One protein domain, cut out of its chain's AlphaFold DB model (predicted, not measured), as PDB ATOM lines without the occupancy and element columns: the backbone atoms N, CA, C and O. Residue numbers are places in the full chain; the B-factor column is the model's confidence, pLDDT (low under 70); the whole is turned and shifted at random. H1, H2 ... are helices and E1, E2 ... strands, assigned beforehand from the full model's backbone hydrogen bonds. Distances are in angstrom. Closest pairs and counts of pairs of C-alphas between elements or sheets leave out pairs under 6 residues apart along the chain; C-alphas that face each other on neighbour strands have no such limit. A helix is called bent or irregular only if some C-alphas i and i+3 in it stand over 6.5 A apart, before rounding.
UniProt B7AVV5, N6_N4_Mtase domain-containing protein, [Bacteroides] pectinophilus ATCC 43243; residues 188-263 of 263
ATOM      1  N   SER A 188     232.381 177.176 200.885       80.94
ATOM      2  CA  SER A 188     232.492 175.886 201.571       80.94
ATOM      3  C   SER A 188     231.541 175.733 202.749       80.94
ATOM      4  O   SER A 188     231.025 174.640 202.953       80.94
ATOM      5  N   GLU A 189     231.301 176.805 203.506       84.12
ATOM      6  CA  GLU A 189     230.369 176.783 204.638       84.12
ATOM      7  C   GLU A 189     228.935 176.612 204.133       84.12
ATOM      8  O   GLU A 189     228.195 175.774 204.640       84.12
ATOM      9  N   LEU A 190     228.582 177.333 203.065       83.19
ATOM     10  CA  LEU A 190     227.277 177.220 202.418       83.19
ATOM     11  C   LEU A 190     227.025 175.805 201.875       83.19
ATOM     12  O   LEU A 190     225.943 175.251 202.060       83.19
ATOM     13  N   ILE A 191     228.023 175.210 201.217       82.25
ATOM     14  CA  ILE A 191     227.919 173.846 200.685       82.25
ATOM     15  C   ILE A 191     227.747 172.834 201.819       82.25
ATOM     16  O   ILE A 191     226.892 171.958 201.708       82.25
ATOM     17  N   GLN A 192     228.517 172.956 202.905       82.81
ATOM     18  CA  GLN A 192     228.396 172.050 204.047       82.81
ATOM     19  C   GLN A 192     227.015 172.159 204.700       82.81
ATOM     20  O   GLN A 192     226.367 171.140 204.912       82.81
ATOM     21  N   GLN A 193     226.516 173.380 204.900       85.38
ATOM     22  CA  GLN A 193     225.165 173.609 205.406       85.38
ATOM     23  C   GLN A 193     224.104 172.922 204.532       85.38
ATOM     24  O   GLN A 193     223.178 172.305 205.045       85.38
ATOM     25  N   TYR A 194     224.231 173.004 203.205       85.25
ATOM     26  CA  TYR A 194     223.263 172.385 202.298       85.25
ATOM     27  C   TYR A 194     223.307 170.859 202.383       85.25
ATOM     28  O   TYR A 194     222.255 170.225 202.350       85.25
ATOM     29  N   ILE A 195     224.500 170.277 202.533       81.25
ATOM     30  CA  ILE A 195     224.670 168.836 202.756       81.25
ATOM     31  C   ILE A 195     223.991 168.420 204.064       81.25
ATOM     32  O   ILE A 195     223.207 167.471 204.058       81.25
ATOM     33  N   ASP A 196     224.240 169.151 205.151       86.88
ATOM     34  CA  ASP A 196     223.690 168.858 206.480       86.88
ATOM     35  C   ASP A 196     222.156 168.992 206.506       86.88
ATOM     36  O   ASP A 196     221.461 168.203 207.145       86.88
ATOM     37  N   GLU A 197     221.610 169.952 205.757       90.06
ATOM     38  CA  GLU A 197     220.168 170.174 205.597       90.06
ATOM     39  C   GLU A 197     219.516 169.259 204.540       90.06
ATOM     40  O   GLU A 197     218.316 169.377 204.275       90.06
ATOM     41  N   GLY A 198     220.281 168.374 203.888       85.38
ATOM     42  CA  GLY A 198     219.787 167.503 202.813       85.38
ATOM     43  C   GLY A 198     219.315 168.257 201.560       85.38
ATOM     44  O   GLY A 198     218.551 167.721 200.754       85.38
ATOM     45  N   LYS A 199     219.746 169.510 201.383       84.81
ATOM     46  CA  LYS A 199     219.427 170.353 200.228       84.81
ATOM     47  C   LYS A 199     220.394 170.072 199.082       84.81
ATOM     48  O   LYS A 199     221.611 170.096 199.232       84.81
ATOM     49  N   SER A 200     219.843 169.862 197.890       74.94
ATOM     50  CA  SER A 200     220.654 169.716 196.679       74.94
ATOM     51  C   SER A 200     221.289 171.052 196.275       74.94
ATOM     52  O   SER A 200     220.627 172.092 196.264       74.94
ATOM     53  N   TRP A 201     222.573 171.023 195.910       76.19
ATOM     54  CA  TRP A 201     223.339 172.187 195.462       76.19
ATOM     55  C   TRP A 201     223.601 172.131 193.952       76.19
ATOM     56  O   TRP A 201     223.927 171.080 193.403       76.19
ATOM     57  N   LYS A 202     223.467 173.274 193.263       68.94
ATOM     58  CA  LYS A 202     223.439 173.337 191.788       68.94
ATOM     59  C   LYS A 202     224.808 173.466 191.105       68.94
ATOM     60  O   LYS A 202     224.877 173.306 189.891       68.94
ATOM     61  N   TYR A 203     225.895 173.708 191.839       74.00
ATOM     62  CA  TYR A 203     227.224 173.928 191.243       74.00
ATOM     63  C   TYR A 203     228.144 172.726 191.453       74.00
ATOM     64  O   TYR A 203     229.152 172.811 192.146       74.00
ATOM     65  N   THR A 204     227.781 171.578 190.891       82.12
ATOM     66  CA  THR A 204     228.538 170.321 191.032       82.12
ATOM     67  C   THR A 204     229.345 169.953 189.796       82.12
ATOM     68  O   THR A 204     230.154 169.035 189.881       82.12
ATOM     69  N   SER A 205     229.177 170.675 188.686       84.81
ATOM     70  CA  SER A 205     229.873 170.442 187.417       84.81
ATOM     71  C   SER A 205     230.546 171.711 186.922       84.81
ATOM     72  O   SER A 205     230.009 172.808 187.064       84.81
ATOM     73  N   VAL A 206     231.724 171.552 186.330       86.94
ATOM     74  CA  VAL A 206     232.580 172.650 185.892       86.94
ATOM     75  C   VAL A 206     233.039 172.416 184.464       86.94
ATOM     76  O   VAL A 206     233.416 171.306 184.086       86.94
ATOM     77  N   LEU A 207     233.020 173.488 183.674       86.62
ATOM     78  CA  LEU A 207     233.604 173.527 182.344       86.62
ATOM     79  C   LEU A 207     235.131 173.497 182.458       86.62
ATOM     80  O   LEU A 207     235.740 174.469 182.903       86.62
ATOM     81  N   VAL A 208     235.750 172.382 182.069       85.62
ATOM     82  CA  VAL A 208     237.213 172.225 182.116       85.62
ATOM     83  C   VAL A 208     237.864 172.525 180.773       85.62
ATOM     84  O   VAL A 208     238.989 173.021 180.750       85.62
ATOM     85  N   ASN A 209     237.142 172.292 179.674       85.25
ATOM     86  CA  ASN A 209     237.558 172.668 178.331       85.25
ATOM     87  C   ASN A 209     236.372 173.296 177.578       85.25
ATOM     88  O   ASN A 209     235.372 172.613 177.348       85.25
ATOM     89  N   PRO A 210     236.451 174.580 177.174       83.81
ATOM     90  CA  PRO A 210     235.389 175.243 176.417       83.81
ATOM     91  C   PRO A 210     235.247 174.739 174.974       83.81
ATOM     92  O   PRO A 210     234.315 175.170 174.290       83.81
ATOM     93  N   GLY A 211     236.152 173.876 174.506       89.12
ATOM     94  CA  GLY A 211     236.163 173.372 173.140       89.12
ATOM     95  C   GLY A 211     236.545 174.434 172.107       89.12
ATOM     96  O   GLY A 211     236.819 175.602 172.428       89.12
ATOM     97  N   GLU A 212     236.536 174.038 170.841       90.62
ATOM     98  CA  GLU A 212     236.886 174.908 169.718       90.62
ATOM     99  C   GLU A 212     235.711 175.813 169.326       90.62
ATOM    100  O   GLU A 212     234.546 175.455 169.503       90.62
ATOM    101  N   LYS A 213     236.007 177.033 168.852       90.94
ATOM    102  CA  LYS A 213     234.987 177.970 168.353       90.94
ATOM    103  C   LYS A 213     234.824 177.803 166.851       90.94
ATOM    104  O   LYS A 213     235.729 178.147 166.099       90.94
ATOM    105  N   GLU A 214     233.629 177.431 166.429       91.69
ATOM    106  CA  GLU A 214     233.221 177.446 165.028       91.69
ATOM    107  C   GLU A 214     232.233 178.594 164.827       91.69
ATOM    108  O   GLU A 214     231.171 178.627 165.448       91.69
ATOM    109  N   TYR A 215     232.586 179.581 164.005       92.12
ATOM    110  CA  TYR A 215     231.673 180.675 163.679       92.12
ATOM    111  C   TYR A 215     230.510 180.152 162.833       92.12
ATOM    112  O   TYR A 215     230.742 179.474 161.834       92.12
ATOM    113  N   ILE A 216     229.277 180.478 163.222       93.88
ATOM    114  CA  ILE A 216     228.074 180.012 162.516       93.88
ATOM    115  C   ILE A 216     227.209 181.142 161.953       93.88
ATOM    116  O   ILE A 216     226.358 180.883 161.108       93.88
ATOM    117  N   GLY A 217     227.429 182.387 162.373       92.44
ATOM    118  CA  GLY A 217     226.707 183.548 161.854       92.44
ATOM    119  C   GLY A 217     226.714 184.720 162.827       92.44
ATOM    120  O   GLY A 217     227.304 184.637 163.905       92.44
ATOM    121  N   SER A 218     226.038 185.802 162.462       93.38
ATOM    122  CA  SER A 218     225.840 186.961 163.327       93.38
ATOM    123  C   SER A 218     224.385 187.426 163.328       93.38
ATOM    124  O   SER A 218     223.613 187.144 162.412       93.38
ATOM    125  N   THR A 219     223.996 188.085 164.412       92.31
ATOM    126  CA  THR A 219     222.707 188.760 164.593       92.31
ATOM    127  C   THR A 219     222.954 190.164 165.152       92.31
ATOM    128  O   THR A 219     224.111 190.549 165.310       92.31
ATOM    129  N   VAL A 220     221.909 190.941 165.426       93.12
ATOM    130  CA  VAL A 220     222.021 192.287 166.005       93.12
ATOM    131  C   VAL A 220     221.287 192.366 167.342       93.12
ATOM    132  O   VAL A 220     220.278 191.684 167.527       93.12
ATOM    133  N   ASP A 221     221.804 193.154 168.284       88.19
ATOM    134  CA  ASP A 221     221.110 193.465 169.541       88.19
ATOM    135  C   ASP A 221     220.002 194.526 169.351       88.19
ATOM    136  O   ASP A 221     219.717 194.964 168.234       88.19
ATOM    137  N   GLY A 222     219.352 194.930 170.451       83.94
ATOM    138  CA  GLY A 222     218.284 195.939 170.438       83.94
ATOM    139  C   GLY A 222     218.732 197.342 170.007       83.94
ATOM    140  O   GLY A 222     217.888 198.133 169.594       83.94
ATOM    141  N   ASP A 223     220.038 197.613 170.041       89.38
ATOM    142  CA  ASP A 223     220.663 198.877 169.642       89.38
ATOM    143  C   ASP A 223     221.354 198.772 168.262       89.38
ATOM    144  O   ASP A 223     221.945 199.738 167.778       89.38
ATOM    145  N   GLY A 224     221.260 197.613 167.595       87.81
ATOM    146  CA  GLY A 224     221.810 197.357 166.262       87.81
ATOM    147  C   GLY A 224     223.268 196.878 166.226       87.81
ATOM    148  O   GLY A 224     223.832 196.773 165.133       87.81
ATOM    149  N   ASN A 225     223.896 196.564 167.363       91.00
ATOM    150  CA  ASN A 225     225.282 196.083 167.401       91.00
ATOM    151  C   ASN A 225     225.383 194.606 167.001       91.00
ATOM    152  O   ASN A 225     224.548 193.788 167.387       91.00
ATOM    153  N   GLU A 226     226.442 194.241 166.269       92.50
ATOM    154  CA  GLU A 226     226.656 192.864 165.808       92.50
ATOM    155  C   GLU A 226     226.980 191.902 166.968       92.50
ATOM    156  O   GLU A 226     227.999 192.024 167.652       92.50
ATOM    157  N   ILE A 227     226.160 190.862 167.115       90.19
ATOM    158  CA  ILE A 227     226.397 189.706 167.978       90.19
ATOM    159  C   ILE A 227     226.861 188.532 167.113       90.19
ATOM    160  O   ILE A 227     226.094 187.971 166.333       90.19
ATOM    161  N   LYS A 228     228.110 188.096 167.296       92.75
ATOM    162  CA  LYS A 228     228.652 186.901 166.627       92.75
ATOM    163  C   LYS A 228     228.264 185.627 167.371       92.75
ATOM    164  O   LYS A 228     228.509 185.493 168.570       92.75
ATOM    165  N   ILE A 229     227.720 184.664 166.639       91.44
ATOM    166  CA  ILE A 229     227.280 183.369 167.148       91.44
ATOM    167  C   ILE A 229     228.333 182.314 166.798       91.44
ATOM    168  O   ILE A 229     228.740 182.161 165.642       91.44
ATOM    169  N   TYR A 230     228.763 181.565 167.812       91.88
ATOM    170  CA  TYR A 230     229.737 180.486 167.676       91.88
ATOM    171  C   TYR A 230     229.154 179.177 168.201       91.88
ATOM    172  O   TYR A 230     228.634 179.126 169.317       91.88
ATOM    173  N   LYS A 231     229.306 178.103 167.430       90.88
ATOM    174  CA  LYS A 231     229.142 176.733 167.906       90.88
ATOM    175  C   LYS A 231     230.424 176.302 168.621       90.88
ATOM    176  O   LYS A 231     231.524 176.684 168.223       90.88
ATOM    177  N   ARG A 232     230.282 175.524 169.695       89.12
ATOM    178  CA  ARG A 232     231.407 174.908 170.406       89.12
ATOM    179  C   ARG A 232     231.421 173.406 170.171       89.12
ATOM    180  O   ARG A 232     230.428 172.741 170.463       89.12
ATOM    181  N   SER A 233     232.527 172.882 169.663       88.12
ATOM    182  CA  SER A 233     232.773 171.446 169.487       88.12
ATOM    183  C   SER A 233     233.838 170.977 170.487       88.12
ATOM    184  O   SER A 233     234.748 171.722 170.842       88.12
ATOM    185  N   GLY A 234     233.693 169.758 171.019       88.19
ATOM    186  CA  GLY A 234     234.651 169.203 171.991       88.19
ATOM    187  C   GLY A 234     234.598 169.828 173.393       88.19
ATOM    188  O   GLY A 234     235.615 169.893 174.078       88.19
ATOM    189  N   VAL A 235     233.429 170.313 173.824       88.81
ATOM    190  CA  VAL A 235     233.226 170.838 175.183       88.81
ATOM    191  C   VAL A 235     233.392 169.717 176.211       88.81
ATOM    192  O   VAL A 235     232.710 168.696 176.129       88.81
ATOM    193  N   GLU A 236     234.244 169.926 177.214       88.81
ATOM    194  CA  GLU A 236     234.449 168.979 178.309       88.81
ATOM    195  C   GLU A 236     233.990 169.590 179.634       88.81
ATOM    196  O   GLU A 236     234.448 170.661 180.053       88.81
ATOM    197  N   THR A 237     233.098 168.878 180.318       88.94
ATOM    198  CA  THR A 237     232.646 169.215 181.668       88.94
ATOM    199  C   THR A 237     232.957 168.057 182.603       88.94
ATOM    200  O   THR A 237     232.790 166.894 182.237       88.94
ATOM    201  N   LEU A 238     233.420 168.371 183.809       88.56
ATOM    202  CA  LEU A 238     233.685 167.391 184.859       88.56
ATOM    203  C   LEU A 238     232.945 167.793 186.127       88.56
ATOM    204  O   LEU A 238     232.817 168.980 186.428       88.56
ATOM    205  N   SER A 239     232.497 166.809 186.902       88.75
ATOM    206  CA  SER A 239     232.010 167.077 188.254       88.75
ATOM    207  C   SER A 239     233.143 167.585 189.147       88.75
ATOM    208  O   SER A 239     234.310 167.228 188.965       88.75
ATOM    209  N   ILE A 240     232.806 168.369 190.166       86.81
ATOM    210  CA  ILE A 240     233.772 168.886 191.132       86.81
ATOM    211  C   ILE A 240     234.550 167.755 191.814       86.81
ATOM    212  O   ILE A 240     235.750 167.875 192.031       86.81
ATOM    213  N   ASN A 241     233.896 166.616 192.054       85.56
ATOM    214  CA  ASN A 241     234.518 165.427 192.632       85.56
ATOM    215  C   ASN A 241     235.514 164.773 191.663       85.56
ATOM    216  O   ASN A 241     236.566 164.301 192.089       85.56
ATOM    217  N   GLN A 242     235.220 164.764 190.358       88.19
ATOM    218  CA  GLN A 242     236.171 164.297 189.343       88.19
ATOM    219  C   GLN A 242     237.378 165.234 189.239       88.19
ATOM    220  O   GLN A 242     238.499 164.745 189.135       88.19
ATOM    221  N   VAL A 243     237.172 166.553 189.318       86.50
ATOM    222  CA  VAL A 243     238.265 167.541 189.343       86.50
ATOM    223  C   VAL A 243     239.132 167.355 190.590       86.50
ATOM    224  O   VAL A 243     240.349 167.236 190.467       86.50
ATOM    225  N   ALA A 244     238.507 167.248 191.763       86.94
ATOM    226  CA  ALA A 244     239.178 166.998 193.036       86.94
ATOM    227  C   ALA A 244     240.040 165.726 192.976       86.94
ATOM    228  O   ALA A 244     241.238 165.769 193.249       86.94
ATOM    229  N   LYS A 245     239.469 164.613 192.494       89.56
ATOM    230  CA  LYS A 245     240.181 163.336 192.345       89.56
ATOM    231  C   LYS A 245     241.317 163.399 191.321       89.56
ATOM    232  O   LYS A 245     242.385 162.853 191.578       89.56
ATOM    233  N   ARG A 246     241.094 164.031 190.164       88.12
ATOM    234  CA  ARG A 246     242.095 164.154 189.089       88.12
ATOM    235  C   ARG A 246     243.313 164.955 189.537       88.12
ATOM    236  O   ARG A 246     244.419 164.676 189.093       88.12
ATOM    237  N   GLU A 247     243.096 165.958 190.380       86.81
ATOM    238  CA  GLU A 247     244.122 166.932 190.756       86.81
ATOM    239  C   GLU A 247     244.657 166.736 192.183       86.81
ATOM    240  O   GLU A 247     245.490 167.519 192.624       86.81
ATOM    241  N   GLY A 248     244.212 165.690 192.891       88.06
ATOM    242  CA  GLY A 248     244.648 165.397 194.261       88.06
ATOM    243  C   GLY A 248     244.223 166.460 195.279       88.06
ATOM    244  O   GLY A 248     244.919 166.663 196.268       88.06
ATOM    245  N   LEU A 249     243.113 167.154 195.019       87.44
ATOM    246  CA  LEU A 249     242.585 168.239 195.845       87.44
ATOM    247  C   LEU A 249     241.407 167.755 196.692       87.44
ATOM    248  O   LEU A 249     240.669 166.849 196.300       87.44
ATOM    249  N   THR A 250     241.160 168.423 197.813       86.12
ATOM    250  CA  THR A 250     239.857 168.351 198.483       86.12
ATOM    251  C   THR A 250     238.782 169.035 197.634       86.12
ATOM    252  O   THR A 250     239.063 169.912 196.809       86.12
ATOM    253  N   THR A 251     237.513 168.688 197.852       80.62
ATOM    254  CA  THR A 251     236.386 169.335 197.159       80.62
ATOM    255  C   THR A 251     236.376 170.854 197.380       80.62
ATOM    256  O   THR A 251     236.121 171.615 196.447       80.62
ATOM    257  N   GLN A 252     236.735 171.316 198.582       82.75
ATOM    258  CA  GLN A 252     236.851 172.741 198.901       82.75
ATOM    259  C   GLN A 252     237.962 173.435 198.096       82.75
ATOM    260  O   GLN A 252     237.755 174.532 197.570       82.75
ATOM    261  N   GLU A 253     239.132 172.812 197.972       84.19
ATOM    262  CA  GLU A 253     240.247 173.344 197.179       84.19
ATOM    263  C   GLU A 253     239.925 173.363 195.681       84.19
ATOM    264  O   GLU A 253     240.247 174.338 194.998       84.19
ATOM    265  N   ALA A 254     239.221 172.343 195.180       84.31
ATOM    266  CA  ALA A 254     238.729 172.317 193.805       84.31
ATOM    267  C   ALA A 254     237.786 173.505 193.531       84.31
ATOM    268  O   ALA A 254     237.961 174.211 192.534       84.31
ATOM    269  N   TYR A 255     236.853 173.803 194.445       83.94
ATOM    270  CA  TYR A 255     235.973 174.973 194.334       83.94
ATOM    271  C   TYR A 255     236.743 176.300 194.342       83.94
ATOM    272  O   TYR A 255     236.500 177.156 193.487       83.94
ATOM    273  N   LYS A 256     237.704 176.469 195.260       83.44
ATOM    274  CA  LYS A 256     238.542 177.681 195.329       83.44
ATOM    275  C   LYS A 256     239.344 177.894 194.043       83.44
ATOM    276  O   LYS A 256     239.400 179.010 193.527       83.44
ATOM    277  N   LYS A 257     239.928 176.827 193.498       83.50
ATOM    278  CA  LYS A 257     240.716 176.876 192.260       83.50
ATOM    279  C   LYS A 257     239.874 177.287 191.055       83.50
ATOM    280  O   LYS A 257     240.331 178.078 190.234       83.50
ATOM    281  N   ILE A 258     238.659 176.758 190.945       81.50
ATOM    282  CA  ILE A 258     237.749 177.065 189.837       81.50
ATOM    283  C   ILE A 258     237.263 178.510 189.923       81.50
ATOM    284  O   ILE A 258     237.289 179.206 188.912       81.50
ATOM    285  N   ARG A 259     236.923 178.995 191.126       76.31
ATOM    286  CA  ARG A 259     236.569 180.405 191.351       76.31
ATOM    287  C   ARG A 259     237.635 181.349 190.787       76.31
ATOM    288  O   ARG A 259     237.300 182.273 190.060       76.31
ATOM    289  N   ASN A 260     238.909 181.078 191.066       73.31
ATOM    290  CA  ASN A 260     240.026 181.921 190.629       73.31
ATOM    291  C   ASN A 260     240.305 181.871 189.114       73.31
ATOM    292  O   ASN A 260     241.080 182.684 188.631       73.31
ATOM    293  N   LYS A 261     239.727 180.920 188.365       69.38
ATOM    294  CA  LYS A 261     239.826 180.870 186.894       69.38
ATOM    295  C   LYS A 261     238.711 181.642 186.183       69.38
ATOM    296  O   LYS A 261     238.807 181.845 184.977       69.38
ATOM    297  N   CYS A 262     237.633 181.977 186.892       55.66
ATOM    298  CA  CYS A 262     236.454 182.642 186.333       55.66
ATOM    299  C   CYS A 262     236.422 184.156 186.595       55.66
ATOM    300  O   CYS A 262     235.558 184.827 186.035       55.66
ATOM    301  N   ILE A 263     237.324 184.657 187.444       42.12
ATOM    302  CA  ILE A 263     237.598 186.086 187.668       42.12
ATOM    303  C   ILE A 263     238.758 186.477 186.754       42.12
ATOM    304  O   ILE A 263     238.666 187.551 186.126       42.12
TER     305      ILE A 263
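This is residues 188 to 263 of the 263 residues of the protein "N6_N4_Mtase domain-containing protein" of [Bacteroides] pectinophilus ATCC 43243 (UniProt B7AVV5). A long, bent ribbon of two antiparallel strands reaches away from a helical end: E1 beside E4 makes its near part, the hairpin E2 and E3 its far part. At the near end H2 and H3 meet about perpendicular, and H1 lies beyond them, with residues 193 to 198 sticking out. The 76 printed residues run H1 E1 E2 E3 E4 H2 H3, with links and ends between, class mixed, helices and strands; the sheets E1 - E4 and E2 - E3 are antiparallel. The whole is only just extended, close to loose, with a radius of gyration of the C-alphas of 17.4 A and spans of 49 by 28 by 21 A.

Start at H1, residues 188 to 196, close but not clearly touching H3, residues 251 to 262: their closest C-alphas, Ser 188 and Gln 252, are 6.0 A apart. Next find E1, residues 205 to 209, antiparallel to E4, residues 236 to 239, at 149 degrees, with N 206 and O 238 2.8 A apart. E2, residues 212 to 220, bends by 61 degrees at residue 216 and forms a hairpin with E3, residues 226 to 233; N 214 and O 231 are 2.9 A apart. E3 runs on into E4 across a break of 2 residues, at 72 degrees. H2, residues 240 to 247, touches residues 251 to 255 of H3 alone, closest at the C-alphas of Ala 244 and Ala 254, 5.4 A. In H1, H2 and H3 every O i to N i+4 pair is within hydrogen-bond range.

Find C-alpha 188 at (232.492, 175.886, 201.571), where H1 begins. E2 spans 23.2 A, E3 22.6 A and H3 17.2 A, ending at C-alpha 262, (236.454, 182.642, 186.333).

The C-alphas farthest apart, Asp 196 and Gly 224, are 49.3 A apart. The printed part has no cut and no long link; pLDDT is under 70 at residue 202 and residues 261 to 263.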